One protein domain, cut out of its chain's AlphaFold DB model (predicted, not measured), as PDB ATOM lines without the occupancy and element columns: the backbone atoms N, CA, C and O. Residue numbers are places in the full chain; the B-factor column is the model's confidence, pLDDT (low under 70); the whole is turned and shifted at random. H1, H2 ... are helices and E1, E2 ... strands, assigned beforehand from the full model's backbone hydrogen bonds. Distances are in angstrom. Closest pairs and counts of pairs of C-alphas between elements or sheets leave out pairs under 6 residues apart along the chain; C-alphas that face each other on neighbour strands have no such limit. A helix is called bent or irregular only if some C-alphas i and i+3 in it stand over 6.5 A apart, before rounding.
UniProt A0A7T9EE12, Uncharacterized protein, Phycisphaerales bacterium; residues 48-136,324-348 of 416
ATOM      1  N   ALA A  48     318.905 200.884 235.539       87.31
ATOM      2  CA  ALA A  48     317.617 201.576 235.511       87.31
ATOM      3  C   ALA A  48     316.933 201.590 236.892       87.31
ATOM      4  O   ALA A  48     316.468 202.638 237.341       87.31
ATOM      5  N   THR A  49     316.932 200.458 237.604       88.88
ATOM      6  CA  THR A  49     316.386 200.349 238.969       88.88
ATOM      7  C   THR A  49     317.170 201.217 239.955       88.88
ATOM      8  O   THR A  49     316.574 201.925 240.773       88.88
ATOM      9  N   LEU A  50     318.504 201.217 239.856       89.31
ATOM     10  CA  LEU A  50     319.372 202.051 240.693       89.31
ATOM     11  C   LEU A  50     319.167 203.544 240.419       89.31
ATOM     12  O   LEU A  50     319.106 204.334 241.359       89.31
ATOM     13  N   ALA A  51     319.025 203.934 239.150       88.38
ATOM     14  CA  ALA A  51     318.741 205.314 238.770       88.38
ATOM     15  C   ALA A  51     317.394 205.789 239.336       88.38
ATOM     16  O   ALA A  51     317.344 206.840 239.972       88.38
ATOM     17  N   LEU A  52     316.331 204.986 239.196       90.62
ATOM     18  CA  LEU A  52     315.008 205.311 239.736       90.62
ATOM     19  C   LEU A  52     315.016 205.413 241.269       90.62
ATOM     20  O   LEU A  52     314.378 206.296 241.839       90.62
ATOM     21  N   THR A  53     315.744 204.523 241.946       91.94
ATOM     22  CA  THR A  53     315.825 204.534 243.415       91.94
ATOM     23  C   THR A  53     316.618 205.741 243.921       91.94
ATOM     24  O   THR A  53     316.182 206.402 244.858       91.94
ATOM     25  N   ASN A  54     317.727 206.096 243.262       91.44
ATOM     26  CA  ASN A  54     318.466 207.327 243.565       91.44
ATOM     27  C   ASN A  54     317.625 208.581 243.314       91.44
ATOM     28  O   ASN A  54     317.644 209.498 244.126       91.44
ATOM     29  N   GLN A  55     316.852 208.610 242.225       92.12
ATOM     30  CA  GLN A  55     315.956 209.727 241.941       92.12
ATOM     31  C   GLN A  55     314.936 209.924 243.068       92.12
ATOM     32  O   GLN A  55     314.810 211.032 243.573       92.12
ATOM     33  N   ARG A  56     314.299 208.847 243.551       94.75
ATOM     34  CA  ARG A  56     313.387 208.914 244.708       94.75
ATOM     35  C   ARG A  56     314.077 209.414 245.980       94.75
ATOM     36  O   ARG A  56     313.471 210.157 246.747       94.75
ATOM     37  N   ALA A  57     315.335 209.026 246.201       95.06
ATOM     38  CA  ALA A  57     316.117 209.509 247.336       95.06
ATOM     39  C   ALA A  57     316.351 211.026 247.261       95.06
ATOM     40  O   ALA A  57     316.174 211.732 248.256       95.06
ATOM     41  N   PHE A  58     316.702 211.534 246.076       94.25
ATOM     42  CA  PHE A  58     316.897 212.965 245.846       94.25
ATOM     43  C   PHE A  58     315.589 213.754 245.846       94.25
ATOM     44  O   PHE A  58     315.594 214.895 246.300       94.25
ATOM     45  N   ASP A  59     314.480 213.168 245.398       94.88
ATOM     46  CA  ASP A  59     313.153 213.778 245.498       94.88
ATOM     47  C   ASP A  59     312.756 213.942 246.972       94.88
ATOM     48  O   ASP A  59     312.389 215.039 247.381       94.88
ATOM     49  N   ARG A  60     312.970 212.920 247.814       96.25
ATOM     50  CA  ARG A  60     312.717 213.026 249.262       96.25
ATOM     51  C   ARG A  60     313.581 214.096 249.936       96.25
ATOM     52  O   ARG A  60     313.066 214.897 250.705       96.25
ATOM     53  N   LEU A  61     314.882 214.131 249.636       96.12
ATOM     54  CA  LEU A  61     315.782 215.175 250.146       96.12
ATOM     55  C   LEU A  61     315.361 216.565 249.656       96.12
ATOM     56  O   LEU A  61     315.381 217.526 250.422       96.12
ATOM     57  N   SER A  62     314.936 216.669 248.396       94.38
ATOM     58  CA  SER A  62     314.409 217.909 247.829       94.38
ATOM     59  C   SER A  62     313.153 218.391 248.545       94.38
ATOM     60  O   SER A  62     313.007 219.595 248.745       94.38
ATOM     61  N   ASP A  63     312.252 217.479 248.903       95.81
ATOM     62  CA  ASP A  63     311.028 217.804 249.629       95.81
ATOM     63  C   ASP A  63     311.347 218.263 251.055       95.81
ATOM     64  O   ASP A  63     310.856 219.306 251.480       95.81
ATOM     65  N   ASP A  64     312.250 217.575 251.757       96.62
ATOM     66  CA  ASP A  64     312.703 217.998 253.087       96.62
ATOM     67  C   ASP A  64     313.362 219.388 253.047       96.62
ATOM     68  O   ASP A  64     313.018 220.253 253.848       96.62
ATOM     69  N   LEU A  65     314.214 219.664 252.051       94.62
ATOM     70  CA  LEU A  65     314.793 220.997 251.842       94.62
ATOM     71  C   LEU A  65     313.757 222.068 251.496       94.62
ATOM     72  O   LEU A  65     313.916 223.225 251.878       94.62
ATOM     73  N   ARG A  66     312.707 221.708 250.754       92.81
ATOM     74  CA  ARG A  66     311.643 222.641 250.369       92.81
ATOM     75  C   ARG A  66     310.806 223.079 251.567       92.81
ATOM     76  O   ARG A  66     310.321 224.207 251.570       92.81
ATOM     77  N   PHE A  67     310.621 222.192 252.539       94.00
ATOM     78  CA  PHE A  67     309.879 222.479 253.764       94.00
ATOM     79  C   PHE A  67     310.776 222.922 254.920       94.00
ATOM     80  O   PHE A  67     310.249 223.197 255.988       94.00
ATOM     81  N   ALA A  68     312.094 223.011 254.735       94.06
ATOM     82  CA  ALA A  68     312.999 223.349 255.822       94.06
ATOM     83  C   ALA A  68     312.726 224.755 256.390       94.06
ATOM     84  O   ALA A  68     312.709 225.742 255.650       94.06
ATOM     85  N   THR A  69     312.540 224.846 257.707       92.00
ATOM     86  CA  THR A  69     312.411 226.102 258.464       92.00
ATOM     87  C   THR A  69     313.776 226.638 258.887       92.00
ATOM     88  O   THR A  69     313.995 227.852 258.861       92.00
ATOM     89  N   SER A  70     314.723 225.750 259.202       89.50
ATOM     90  CA  SER A  70     316.125 226.084 259.476       89.50
ATOM     91  C   SER A  70     317.084 225.006 258.972       89.50
ATOM     92  O   SER A  70     316.714 223.852 258.753       89.50
ATOM     93  N   ILE A  71     318.347 225.396 258.792       93.25
ATOM     94  CA  ILE A  71     319.465 224.474 258.587       93.25
ATOM     95  C   ILE A  71     320.344 224.541 259.830       93.25
ATOM     96  O   ILE A  71     320.931 225.586 260.110       93.25
ATOM     97  N   ASP A  72     320.448 223.423 260.539       93.19
ATOM     98  CA  ASP A  72     321.173 223.324 261.807       93.19
ATOM     99  C   ASP A  72     322.671 223.081 261.564       93.19
ATOM    100  O   ASP A  72     323.525 223.637 262.255       93.19
ATOM    101  N   ALA A  73     323.010 222.270 260.553       94.12
ATOM    102  CA  ALA A  73     324.393 221.984 260.179       94.12
ATOM    103  C   ALA A  73     324.529 221.576 258.705       94.12
ATOM    104  O   ALA A  73     323.683 220.872 258.155       94.12
ATOM    105  N   VAL A  74     325.643 221.964 258.079       95.56
ATOM    106  CA  VAL A  74     326.042 221.493 256.744       95.56
ATOM    107  C   VAL A  74     327.511 221.106 256.776       95.56
ATOM    108  O   VAL A  74     328.364 221.891 257.188       95.56
ATOM    109  N   THR A  75     327.813 219.905 256.304       96.06
ATOM    110  CA  THR A  75     329.169 219.458 255.982       96.06
ATOM    111  C   THR A  75     329.200 219.015 254.522       96.06
ATOM    112  O   THR A  75     328.174 218.998 253.848       96.06
ATOM    113  N   VAL A  76     330.367 218.639 253.996       93.75
ATOM    114  CA  VAL A  76     330.451 218.157 252.606       93.75
ATOM    115  C   VAL A  76     329.560 216.926 252.397       93.75
ATOM    116  O   VAL A  76     328.903 216.826 251.368       93.75
ATOM    117  N   THR A  77     329.470 216.026 253.380       96.25
ATOM    118  CA  THR A  77     328.756 214.743 253.253       96.25
ATOM    119  C   THR A  77     327.561 214.604 254.198       96.25
ATOM    120  O   THR A  77     327.009 213.511 254.338       96.25
ATOM    121  N   GLY A  78     327.146 215.690 254.849       96.56
ATOM    122  CA  GLY A  78     326.058 215.679 255.818       96.56
ATOM    123  C   GLY A  78     325.260 216.976 255.834       96.56
ATOM    124  O   GLY A  78     325.775 218.056 255.545       96.56
ATOM    125  N   LEU A  79     323.988 216.850 256.183       97.12
ATOM    126  CA  LEU A  79     323.034 217.949 256.249       97.12
ATOM    127  C   LEU A  79     322.073 217.690 257.405       97.12
ATOM    128  O   LEU A  79     321.498 216.610 257.487       97.12
ATOM    129  N   SER A  80     321.879 218.674 258.275       97.19
ATOM    130  CA  SER A  80     320.883 218.643 259.347       97.19
ATOM    131  C   SER A  80     319.987 219.863 259.227       97.19
ATOM    132  O   SER A  80     320.480 220.982 259.069       97.19
ATOM    133  N   LEU A  81     318.679 219.644 259.263       96.38
ATOM    134  CA  LEU A  81     317.672 220.673 259.043       96.38
ATOM    135  C   LEU A  81     316.456 220.453 259.942       96.38
ATOM    136  O   LEU A  81     316.200 219.329 260.384       96.38
ATOM    137  N   ARG A  82     315.700 221.528 260.161       95.88
ATOM    138  CA  ARG A  82     314.376 221.491 260.779       95.88
ATOM    139  C   ARG A  82     313.305 221.632 259.727       95.88
ATOM    140  O   ARG A  82     313.451 222.433 258.808       95.88
ATOM    141  N   ILE A  83     312.241 220.866 259.878       96.00
ATOM    142  CA  ILE A  83     311.009 220.971 259.097       96.00
ATOM    143  C   ILE A  83     309.840 221.178 260.064       96.00
ATOM    144  O   ILE A  83     309.940 220.774 261.224       96.00
ATOM    145  N   PRO A  84     308.731 221.780 259.607       95.94
ATOM    146  CA  PRO A  84     307.514 221.853 260.390       95.94
ATOM    147  C   PRO A  84     307.069 220.460 260.813       95.94
ATOM    148  O   PRO A  84     307.220 219.510 260.041       95.94
ATOM    149  N   ASP A  85     306.482 220.392 261.998       97.19
ATOM    150  CA  ASP A  85     305.787 219.228 262.536       97.19
ATOM    151  C   ASP A  85     304.890 218.542 261.475       97.19
ATOM    152  O   ASP A  85     303.965 219.167 260.933       97.19
ATOM    153  N   ARG A  86     305.179 217.272 261.137       95.88
ATOM    154  CA  ARG A  86     304.379 216.464 260.197       95.88
ATOM    155  C   ARG A  86     303.559 215.385 260.899       95.88
ATOM    156  O   ARG A  86     302.596 214.906 260.292       95.88
ATOM    157  N   ASP A  87     303.919 214.991 262.119       95.75
ATOM    158  CA  ASP A  87     303.221 213.964 262.899       95.75
ATOM    159  C   ASP A  87     302.203 214.525 263.913       95.75
ATOM    160  O   ASP A  87     301.418 213.762 264.485       95.75
ATOM    161  N   ALA A  88     302.114 215.855 263.997       95.38
ATOM    162  CA  ALA A  88     301.213 216.635 264.834       95.38
ATOM    163  C   ALA A  88     301.490 216.514 266.345       95.38
ATOM    164  O   ALA A  88     300.552 216.600 267.149       95.38
ATOM    165  N   ASP A  89     302.750 216.318 266.747       96.81
ATOM    166  CA  ASP A  89     303.166 216.278 268.155       96.81
ATOM    167  C   ASP A  89     303.428 217.666 268.785       96.81
ATOM    168  O   ASP A  89     303.601 217.788 270.004       96.81
ATOM    169  N   GLY A  90     303.384 218.729 267.979       95.00
ATOM    170  CA  GLY A  90     303.605 220.117 268.373       95.00
ATOM    171  C   GLY A  90     305.061 220.587 268.302       95.00
ATOM    172  O   GLY A  90     305.335 221.707 268.744       95.00
ATOM    173  N   SER A  91     305.985 219.779 267.772       95.38
ATOM    174  CA  SER A  91     307.417 220.091 267.675       95.38
ATOM    175  C   SER A  91     307.941 220.004 266.238       95.38
ATOM    176  O   SER A  91     307.673 219.057 265.512       95.38
ATOM    177  N   ASP A  92     308.773 220.970 265.832       96.00
ATOM    178  CA  ASP A  92     309.486 220.897 264.549       96.00
ATOM    179  C   ASP A  92     310.412 219.668 264.504       96.00
ATOM    180  O   ASP A  92     311.265 219.469 265.385       96.00
ATOM    181  N   GLU A  93     310.317 218.884 263.432       97.44
ATOM    182  CA  GLU A  93     311.095 217.658 263.279       97.44
ATOM    183  C   GLU A  93     312.537 217.975 262.864       97.44
ATOM    184  O   GLU A  93     312.809 218.853 262.042       97.44
ATOM    185  N   SER A  94     313.486 217.219 263.412       97.62
ATOM    186  CA  SER A  94     314.896 217.262 263.027       97.62
ATOM    187  C   SER A  94     315.189 216.165 262.015       97.62
ATOM    188  O   SER A  94     315.156 214.986 262.365       97.62
ATOM    189  N   VAL A  95     315.575 216.531 260.794       98.12
ATOM    190  CA  VAL A  95     315.993 215.573 259.763       98.12
ATOM    191  C   VAL A  95     317.490 215.688 259.532       98.12
ATOM    192  O   VAL A  95     318.008 216.775 259.273       98.12
ATOM    193  N   ALA A  96     318.192 214.558 259.587       98.12
ATOM    194  CA  ALA A  96     319.611 214.494 259.272       98.12
ATOM    195  C   ALA A  96     319.875 213.529 258.118       98.12
ATOM    196  O   ALA A  96     319.438 212.383 258.132       98.12
ATOM    197  N   TYR A  97     320.636 213.996 257.134       98.06
ATOM    198  CA  TYR A  97     321.193 213.208 256.048       98.06
ATOM    199  C   TYR A  97     322.686 213.019 256.271       98.06
ATOM    200  O   TYR A  97     323.398 213.969 256.603       98.06
ATOM    201  N   SER A  98     323.176 211.804 256.049       97.75
ATOM    202  CA  SER A  98     324.598 211.496 256.160       97.75
ATOM    203  C   SER A  98     325.052 210.511 255.091       97.75
ATOM    204  O   SER A  98     324.353 209.567 254.729       97.75
ATOM    205  N   TRP A  99     326.253 210.742 254.578       97.75
ATOM    206  CA  TRP A  99     326.963 209.835 253.693       97.75
ATOM    207  C   TRP A  99     328.401 209.695 254.184       97.75
ATOM    208  O   TRP A  99     329.021 210.663 254.626       97.75
ATOM    209  N   SER A 100     328.949 208.485 254.107       97.44
ATOM    210  CA  SER A 100     330.275 208.186 254.662       97.44
ATOM    211  C   SER A 100     331.435 208.816 253.884       97.44
ATOM    212  O   SER A 100     332.576 208.746 254.333       97.44
ATOM    213  N   GLY A 101     331.184 209.370 252.691       96.31
ATOM    214  CA  GLY A 101     332.239 209.801 251.769       96.31
ATOM    215  C   GLY A 101     332.814 208.668 250.913       96.31
ATOM    216  O   GLY A 101     333.606 208.917 250.007       96.31
ATOM    217  N   THR A 102     332.433 207.414 251.182       97.56
ATOM    218  CA  THR A 102     332.976 206.249 250.476       97.56
ATOM    219  C   THR A 102     332.109 205.898 249.273       97.56
ATOM    220  O   THR A 102     330.894 205.735 249.368       97.56
ATOM    221  N   ARG A 103     332.744 205.747 248.106       96.31
ATOM    222  CA  ARG A 103     332.063 205.353 246.867       96.31
ATOM    223  C   ARG A 103     331.346 204.013 247.038       96.31
ATOM    224  O   ARG A 103     331.965 203.019 247.395       96.31
ATOM    225  N   GLY A 104     330.073 203.984 246.667       94.19
ATOM    226  CA  GLY A 104     329.205 202.816 246.777       94.19
ATOM    227  C   GLY A 104     328.430 202.752 248.089       94.19
ATOM    228  O   GLY A 104     327.483 201.976 248.163       94.19
ATOM    229  N   GLU A 105     328.756 203.593 249.073       97.00
ATOM    230  CA  GLU A 105     327.978 203.683 250.305       97.00
ATOM    231  C   GLU A 105     326.681 204.457 250.101       97.00
ATOM    232  O   GLU A 105     326.570 205.345 249.248       97.00
ATOM    233  N   THR A 106     325.694 204.074 250.898       96.06
ATOM    234  CA  THR A 106     324.313 204.546 250.813       96.06
ATOM    235  C   THR A 106     324.142 205.889 251.520       96.06
ATOM    236  O   THR A 106     324.769 206.144 252.547       96.06
ATOM    237  N   LEU A 107     323.271 206.747 250.983       97.06
ATOM    238  CA  LEU A 107     322.774 207.915 251.705       97.06
ATOM    239  C   LEU A 107     321.817 207.473 252.816       97.06
ATOM    240  O   LEU A 107     320.809 206.804 252.567       97.06
ATOM    241  N   LEU A 108     322.136 207.889 254.028       98.12
ATOM    242  CA  LEU A 108     321.397 207.592 255.238       98.12
ATOM    243  C   LEU A 108     320.570 208.805 255.669       98.12
ATOM    244  O   LEU A 108     321.007 209.944 255.490       98.12
ATOM    245  N   ARG A 109     319.394 208.560 256.250       98.12
ATOM    246  CA  ARG A 109     318.509 209.590 256.807       98.12
ATOM    247  C   ARG A 109     317.971 209.183 258.168       98.12
ATOM    248  O   ARG A 109     317.535 208.048 258.322       98.12
ATOM    249  N   SER A 110     317.939 210.111 259.114       98.19
ATOM    250  CA  SER A 110     317.268 209.956 260.407       98.19
ATOM    251  C   SER A 110     316.302 211.115 260.665       98.19
ATOM    252  O   SER A 110     316.482 212.215 260.141       98.19
ATOM    253  N   GLU A 111     315.262 210.842 261.453       98.12
ATOM    254  CA  GLU A 111     314.245 211.794 261.921       98.12
ATOM    255  C   GLU A 111     314.234 211.789 263.451       98.12
ATOM    256  O   GLU A 111     314.249 210.715 264.047       98.12
ATOM    257  N   ASN A 112     314.225 212.963 264.088       96.12
ATOM    258  CA  ASN A 112     314.067 213.142 265.541       96.12
ATOM    259  C   ASN A 112     315.023 212.284 266.396       96.12
ATOM    260  O   ASN A 112     314.652 211.780 267.452       96.12
ATOM    261  N   ALA A 113     316.267 212.116 265.928       93.00
ATOM    262  CA  ALA A 113     317.285 211.236 266.523       93.00
ATOM    263  C   ALA A 113     316.906 209.738 266.588       93.00
ATOM    264  O   ALA A 113     317.536 208.973 267.318       93.00
ATOM    265  N   GLY A 114     315.908 209.312 265.813       96.12
ATOM    266  CA  GLY A 114     315.521 207.918 265.646       96.12
ATOM    267  C   GLY A 114     316.481 207.114 264.767       96.12
ATOM    268  O   GLY A 114     317.556 207.574 264.363       96.12
ATOM    269  N   ASP A 115     316.061 205.888 264.454       97.88
ATOM    270  CA  ASP A 115     316.851 204.963 263.651       97.88
ATOM    271  C   ASP A 115     317.161 205.523 262.263       97.88
ATOM    272  O   ASP A 115     316.364 206.196 261.605       97.88
ATOM    273  N   THR A 116     318.366 205.213 261.805       97.69
ATOM    274  CA  THR A 116     318.848 205.661 260.509       97.69
ATOM    275  C   THR A 116     318.380 204.713 259.409       97.69
ATOM    276  O   THR A 116     318.627 203.508 259.459       97.69
ATOM    277  N   VAL A 117     317.742 205.263 258.378       98.00
ATOM    278  CA  VAL A 117     317.172 204.524 257.249       98.00
ATOM    279  C   VAL A 117     317.939 204.841 255.965       98.00
ATOM    280  O   VAL A 117     318.214 205.998 255.645       98.00
ATOM    281  N   ALA A 118     318.262 203.802 255.198       97.25
ATOM    282  CA  ALA A 118     318.820 203.924 253.855       97.25
ATOM    283  C   ALA A 118     317.789 204.525 252.883       97.25
ATOM    284  O   ALA A 118     316.705 203.969 252.710       97.25
ATOM    285  N   VAL A 119     318.122 205.641 252.226       95.81
ATOM    286  CA  VAL A 119     317.179 206.355 251.336       95.81
ATOM    287  C   VAL A 119     317.371 206.005 249.860       95.81
ATOM    288  O   VAL A 119     316.434 206.111 249.075       95.81
ATOM    289  N   GLY A 120     318.567 205.567 249.467       91.12
ATOM    290  CA  GLY A 120     318.897 205.202 248.089       91.12
ATOM    291  C   GLY A 120     320.072 204.228 248.024       91.12
ATOM    292  O   GLY A 120     320.684 203.955 249.046       91.12
ATOM    293  N   PRO A 121     320.394 203.658 246.857       86.81
ATOM    294  CA  PRO A 121     321.566 202.804 246.708       86.81
ATOM    295  C   PRO A 121     322.873 203.617 246.761       86.81
ATOM    296  O   PRO A 121     322.878 204.837 246.912       86.81
ATOM    297  N   GLY A 122     324.003 202.924 246.613       93.00
ATOM    298  CA  GLY A 122     325.333 203.519 246.680       93.00
ATOM    299  C   GLY A 122     325.542 204.752 245.796       93.00
ATOM    300  O   GLY A 122     325.226 204.747 244.600       93.00
ATOM    301  N   LEU A 123     326.156 205.789 246.367       95.62
ATOM    302  CA  LEU A 123     326.551 207.007 245.660       95.62
ATOM    303  C   LEU A 123     328.028 206.965 245.262       95.62
ATOM    304  O   LEU A 123     328.868 206.388 245.950       95.62
ATOM    305  N   LYS A 124     328.362 207.576 244.126       95.94
ATOM    306  CA  LYS A 124     329.748 207.778 243.694       95.94
ATOM    307  C   LYS A 124     330.370 209.001 244.357       95.94
ATOM    308  O   LYS A 124     331.558 208.956 244.670       95.94
ATOM    309  N   ASP A 125     329.577 210.060 244.483       96.25
ATOM    310  CA  ASP A 125     329.964 211.357 245.030       96.25
ATOM    311  C   ASP A 125     328.726 212.078 245.588       96.25
ATOM    312  O   ASP A 125     327.624 211.905 245.051       96.25
ATOM    313  N   LEU A 126     328.915 212.874 246.638       96.38
ATOM    314  CA  LEU A 126     327.910 213.727 247.271       96.38
ATOM    315  C   LEU A 126     328.607 214.932 247.909       96.38
ATOM    316  O   LEU A 126     329.527 214.770 248.711       96.38
ATOM    317  N   ALA A 127     328.118 216.125 247.591       96.56
ATOM    318  CA  ALA A 127     328.570 217.373 248.177       96.56
ATOM    319  C   ALA A 127     327.387 218.311 248.447       96.56
ATOM    320  O   ALA A 127     326.589 218.590 247.546       96.56
ATOM    321  N   PHE A 128     327.325 218.849 249.664       96.19
ATOM    322  CA  PHE A 128     326.477 219.988 250.009       96.19
ATOM    323  C   PHE A 128     327.307 221.273 250.046       96.19
ATOM    324  O   PHE A 128     328.406 221.296 250.601       96.19
ATOM    325  N   SER A 129     326.782 222.362 249.487       94.06
ATOM    326  CA  SER A 129     327.364 223.695 249.652       94.06
ATOM    327  C   SER A 129     326.312 224.705 250.096       94.06
ATOM    328  O   SER A 129     325.231 224.804 249.518       94.06
ATOM    329  N   LEU A 130     326.634 225.457 251.150       93.94
ATOM    330  CA  LEU A 130     325.766 226.482 251.718       93.94
ATOM    331  C   LEU A 130     326.232 227.866 251.264       93.94
ATOM    332  O   LEU A 130     327.406 228.209 251.393       93.94
ATOM    333  N   ARG A 131     325.302 228.680 250.769       94.12
ATOM    334  CA  ARG A 131     325.518 230.105 250.514       94.12
ATOM    335  C   ARG A 131     324.832 230.910 251.608       94.12
ATOM    336  O   ARG A 131     323.616 230.813 251.767       94.12
ATOM    337  N   THR A 132     325.597 231.732 252.317       92.12
ATOM    338  CA  THR A 132     325.088 232.631 253.361       92.12
ATOM    339  C   THR A 132     325.133 234.096 252.917       92.12
ATOM    340  O   THR A 132     325.997 234.490 252.138       92.12
ATOM    341  N   THR A 133     324.219 234.913 253.432       89.19
ATOM    342  CA  THR A 133     324.217 236.381 253.346       89.19
ATOM    343  C   THR A 133     324.144 236.931 254.762       89.19
ATOM    344  O   THR A 133     323.342 236.446 255.542       89.19
ATOM    345  N   SER A 134     324.940 237.932 255.123       84.69
ATOM    346  CA  SER A 134     324.851 238.526 256.463       84.69
ATOM    347  C   SER A 134     323.813 239.641 256.503       84.69
ATOM    348  O   SER A 134     323.806 240.511 255.635       84.69
ATOM    349  N   THR A 135     322.974 239.646 257.536       82.25
ATOM    350  CA  THR A 135     322.123 240.791 257.871       82.25
ATOM    351  C   THR A 135     322.586 241.415 259.169       82.25
ATOM    352  O   THR A 135     322.806 240.723 260.165       82.25
ATOM    353  N   THR A 136     322.704 242.733 259.152       81.25
ATOM    354  CA  THR A 136     323.055 243.525 260.320       81.25
ATOM    355  C   THR A 136     321.775 244.095 260.919       81.25
ATOM    356  O   THR A 136     321.049 244.818 260.241       81.25
ATOM    357  N   LEU A 324     322.653 234.668 257.466       84.31
ATOM    358  CA  LEU A 324     321.428 234.023 257.004       84.31
ATOM    359  C   LEU A 324     321.757 233.033 255.892       84.31
ATOM    360  O   LEU A 324     322.432 233.381 254.922       84.31
ATOM    361  N   ALA A 325     321.265 231.803 256.001       84.75
ATOM    362  CA  ALA A 325     321.332 230.841 254.910       84.75
ATOM    363  C   ALA A 325     320.435 231.316 253.754       84.75
ATOM    364  O   ALA A 325     319.237 231.508 253.928       84.75
ATOM    365  N   GLN A 326     321.014 231.532 252.572       88.88
ATOM    366  CA  GLN A 326     320.287 232.004 251.390       88.88
ATOM    367  C   GLN A 326     319.885 230.838 250.485       88.88
ATOM    368  O   GLN A 326     318.772 230.782 249.965       88.88
ATOM    369  N   SER A 327     320.817 229.914 250.259       92.12
ATOM    370  CA  SER A 327     320.567 228.744 249.429       92.12
ATOM    371  C   SER A 327     321.510 227.603 249.765       92.12
ATOM    372  O   SER A 327     322.658 227.839 250.142       92.12
ATOM    373  N   ILE A 328     321.058 226.377 249.528       94.62
ATOM    374  CA  ILE A 328     321.888 225.175 249.563       94.62
ATOM    375  C   ILE A 328     321.935 224.544 248.173       94.62
ATOM    376  O   ILE A 328     320.909 224.416 247.503       94.62
ATOM    377  N   THR A 329     323.123 224.158 247.725       95.25
ATOM    378  CA  THR A 329     323.311 223.398 246.489       95.25
ATOM    379  C   THR A 329     323.686 221.964 246.841       95.25
ATOM    380  O   THR A 329     324.647 221.717 247.567       95.25
ATOM    381  N   LEU A 330     322.914 221.019 246.310       95.38
ATOM    382  CA  LEU A 330     323.179 219.587 246.352       95.38
ATOM    383  C   LEU A 330     323.833 219.176 245.035       95.38
ATOM    384  O   LEU A 330     323.244 219.388 243.977       95.38
ATOM    385  N   ASN A 331     325.000 218.541 245.109       94.94
ATOM    386  CA  ASN A 331     325.624 217.840 243.992       94.94
ATOM    387  C   ASN A 331     325.776 216.363 244.358       94.94
ATOM    388  O   ASN A 331     326.372 216.047 245.381       94.94
ATOM    389  N   ALA A 332     325.255 215.456 243.540       94.75
ATOM    390  CA  ALA A 332     325.346 214.023 243.782       94.75
ATOM    391  C   ALA A 332     325.543 213.256 242.476       94.75
ATOM    392  O   ALA A 332     324.985 213.613 241.443       94.75
ATOM    393  N   THR A 333     326.311 212.172 242.506       95.06
ATOM    394  CA  THR A 333     326.476 211.284 241.349       95.06
ATOM    395  C   THR A 333     326.142 209.850 241.757       95.06
ATOM    396  O   THR A 333     326.814 209.314 242.639       95.06
ATOM    397  N   PRO A 334     325.144 209.196 241.138       93.44
ATOM    398  CA  PRO A 334     324.858 207.776 241.352       93.44
ATOM    399  C   PRO A 334     326.070 206.869 241.090       93.44
ATOM    400  O   PRO A 334     326.844 207.121 240.165       93.44
ATOM    401  N   ASN A 335     326.216 205.764 241.831       92.31
ATOM    402  CA  ASN A 335     327.210 204.727 241.517       92.31
ATOM    403  C   ASN A 335     326.720 203.783 240.401       92.31
ATOM    404  O   ASN A 335     326.642 202.569 240.581       92.31
ATOM    405  N   SER A 336     326.351 204.337 239.246       87.44
ATOM    406  CA  SER A 336     326.004 203.568 238.047       87.44
ATOM    407  C   SER A 336     326.830 204.041 236.853       87.44
ATOM    408  O   SER A 336     327.211 205.207 236.761       87.44
ATOM    409  N   SER A 337     327.118 203.135 235.917       82.31
ATOM    410  CA  SER A 337     327.881 203.455 234.700       82.31
ATOM    411  C   SER A 337     327.161 204.446 233.780       82.31
ATOM    412  O   SER A 337     327.805 205.101 232.966       82.31
ATOM    413  N   THR A 338     325.842 204.571 233.923       84.88
ATOM    414  CA  THR A 338     324.974 205.466 233.147       84.88
ATOM    415  C   THR A 338     324.448 206.653 233.960       84.88
ATOM    416  O   THR A 338     323.636 207.425 233.455       84.88
ATOM    417  N   GLY A 339     324.869 206.804 235.220       79.25
ATOM    418  CA  GLY A 339     324.331 207.811 236.131       79.25
ATOM    419  C   GLY A 339     324.676 209.232 235.694       79.25
ATOM    420  O   GLY A 339     325.847 209.608 235.659       79.25
ATOM    421  N   THR A 340     323.659 210.039 235.395       89.06
ATOM    422  CA  THR A 340     323.817 211.488 235.222       89.06
ATOM    423  C   THR A 340     324.032 212.139 236.586       89.06
ATOM    424  O   THR A 340     323.353 211.793 237.554       89.06
ATOM    425  N   ALA A 341     324.977 213.076 236.673       92.56
ATOM    426  CA  ALA A 341     325.160 213.875 237.878       92.56
ATOM    427  C   ALA A 341     323.891 214.695 238.165       92.56
ATOM    428  O   ALA A 341     323.317 215.316 237.269       92.56
ATOM    429  N   TYR A 342     323.464 214.688 239.420       92.75
ATOM    430  CA  TYR A 342     322.364 215.477 239.943       92.75
ATOM    431  C   TYR A 342     322.929 216.750 240.573       92.75
ATOM    432  O   TYR A 342     323.780 216.674 241.456       92.75
ATOM    433  N   SER A 343     322.466 217.916 240.127       95.00
ATOM    434  CA  SER A 343     322.809 219.202 240.735       95.00
ATOM    435  C   SER A 343     321.554 220.049 240.878       95.00
ATOM    436  O   SER A 343     320.857 220.296 239.890       95.00
ATOM    437  N   ARG A 344     321.237 220.476 242.102       94.69
ATOM    438  CA  ARG A 344     320.057 221.300 242.383       94.69
ATOM    439  C   ARG A 344     320.355 222.315 243.474       94.69
ATOM    440  O   ARG A 344     320.946 221.980 244.493       94.69
ATOM    441  N   THR A 345     319.926 223.555 243.253       94.56
ATOM    442  CA  THR A 345     320.017 224.636 244.243       94.56
ATOM    443  C   THR A 345     318.633 224.944 244.790       94.56
ATOM    444  O   THR A 345     317.688 225.120 244.022       94.56
ATOM    445  N   PHE A 346     318.531 225.021 246.111       92.38
ATOM    446  CA  PHE A 346     317.313 225.337 246.842       92.38
ATOM    447  C   PHE A 346     317.502 226.683 247.521       92.38
ATOM    448  O   PHE A 346     318.454 226.862 248.278       92.38
ATOM    449  N   VAL A 347     316.618 227.633 247.224       89.31
ATOM    450  CA  VAL A 347     316.552 228.905 247.945       89.31
ATOM    451  C   VAL A 347     315.791 228.638 249.232       89.31
ATOM    452  O   VAL A 347     314.666 228.142 249.185       89.31
ATOM    453  N   ILE A 348     316.412 228.951 250.360       84.06
ATOM    454  CA  ILE A 348     315.759 228.850 251.660       84.06
ATOM    455  C   ILE A 348     314.972 230.156 251.799       84.06
ATOM    456  O   ILE A 348     315.572 231.227 251.638       84.06
TER     457      ILE A 348
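AT A GLANCE: This is residues 48 to 136 and 324 to 348 of the 416 residues of an uncharacterized protein of Phycisphaerales bacterium (UniProt A0A7T9EE12). One twisted sheet of seven strands curls round a single long helix, H1. The sheet folds back on itself into two leaves, E1 to E4 on one side and E6 with E7 on the other, joined through the long bent strand E5. The printed part has 114 residues, with one named helix followed by seven named strands, E1 to E7, and its class is mixed, helices and strands. The sheet's order is E1 - E2 - E3 - E4 - E5 - E6 - E7, all antiparallel. The whole is compact, with a radius of gyration of the C-alphas of 14.2 A, and spans 46 by 33 by 20 A.

HOW THE PARTS SIT: H1, residues 48 to 67, is on the sheet, and every O i to N i+4 pair in it is within hydrogen-bond range. E1, residues 70 to 74, is an edge strand and forms a hairpin with E2, residues 78 to 83; N 80 and O 73 are 2.8 A apart. E2 forms a hairpin with E3, residues 93 to 98, where N 81 and O 95 are 2.9 A apart. E3 forms a hairpin with E4, residues 106 to 111, with N 110 and O 96 at 2.9 A. These strands and E5, residues 117 to 136, make a meander, each strand the antiparallel neighbour of the one before. E5 bends by 117 degrees at residue 122; its residues 117 to 122 pair with E4, with N 117 and O 109 at 2.8 A, and its residues 123 to 133 pair with E6, residues 324 to 334, with N 129 and O 329 at 2.9 A. E6 forms a hairpin with the other edge strand, E7, residues 342 to 347, where N 344 and O 330 are 3.0 A apart. In this folded sheet, one sheet bent back on itself, E1 to E4 face E6 and E7, with E5 as the hinge. The closest C-alphas of H1 and E5 are those of Asn 54 and Gly 120, 5.0 A apart; those of H1 and E7 are Leu 65 and Phe 346, 7.1 A apart. H1 and E4 are near each other, with 7 pairs of C-alphas within 10 A.

IN THESE COORDINATES: H1 begins at C-alpha 48 (317.617, 201.576, 235.511) and is 28.8 A long from first to last C-alpha. E1 measures 11.3 A, E2 16.3 A, E3 16.5 A and E4 16.7 A. E5 measures 39.6 A and ends at C-alpha 136 (323.055, 243.525, 260.320). E6 measures 30.8 A and E7 16.7 A, E7 ending at C-alpha 347 (316.552, 228.905, 247.945).

THE WHOLE: The two C-alphas farthest apart are those of Ala 48 and Thr 136, 49.0 A. Residues 137 to 323 are not printed, and C-alphas 136 and 324 are 10.2 A apart across the cut. Of the links that are printed whole, none is long. The mean pLDDT of the printed part is 93.7, and no printed residue is under 70.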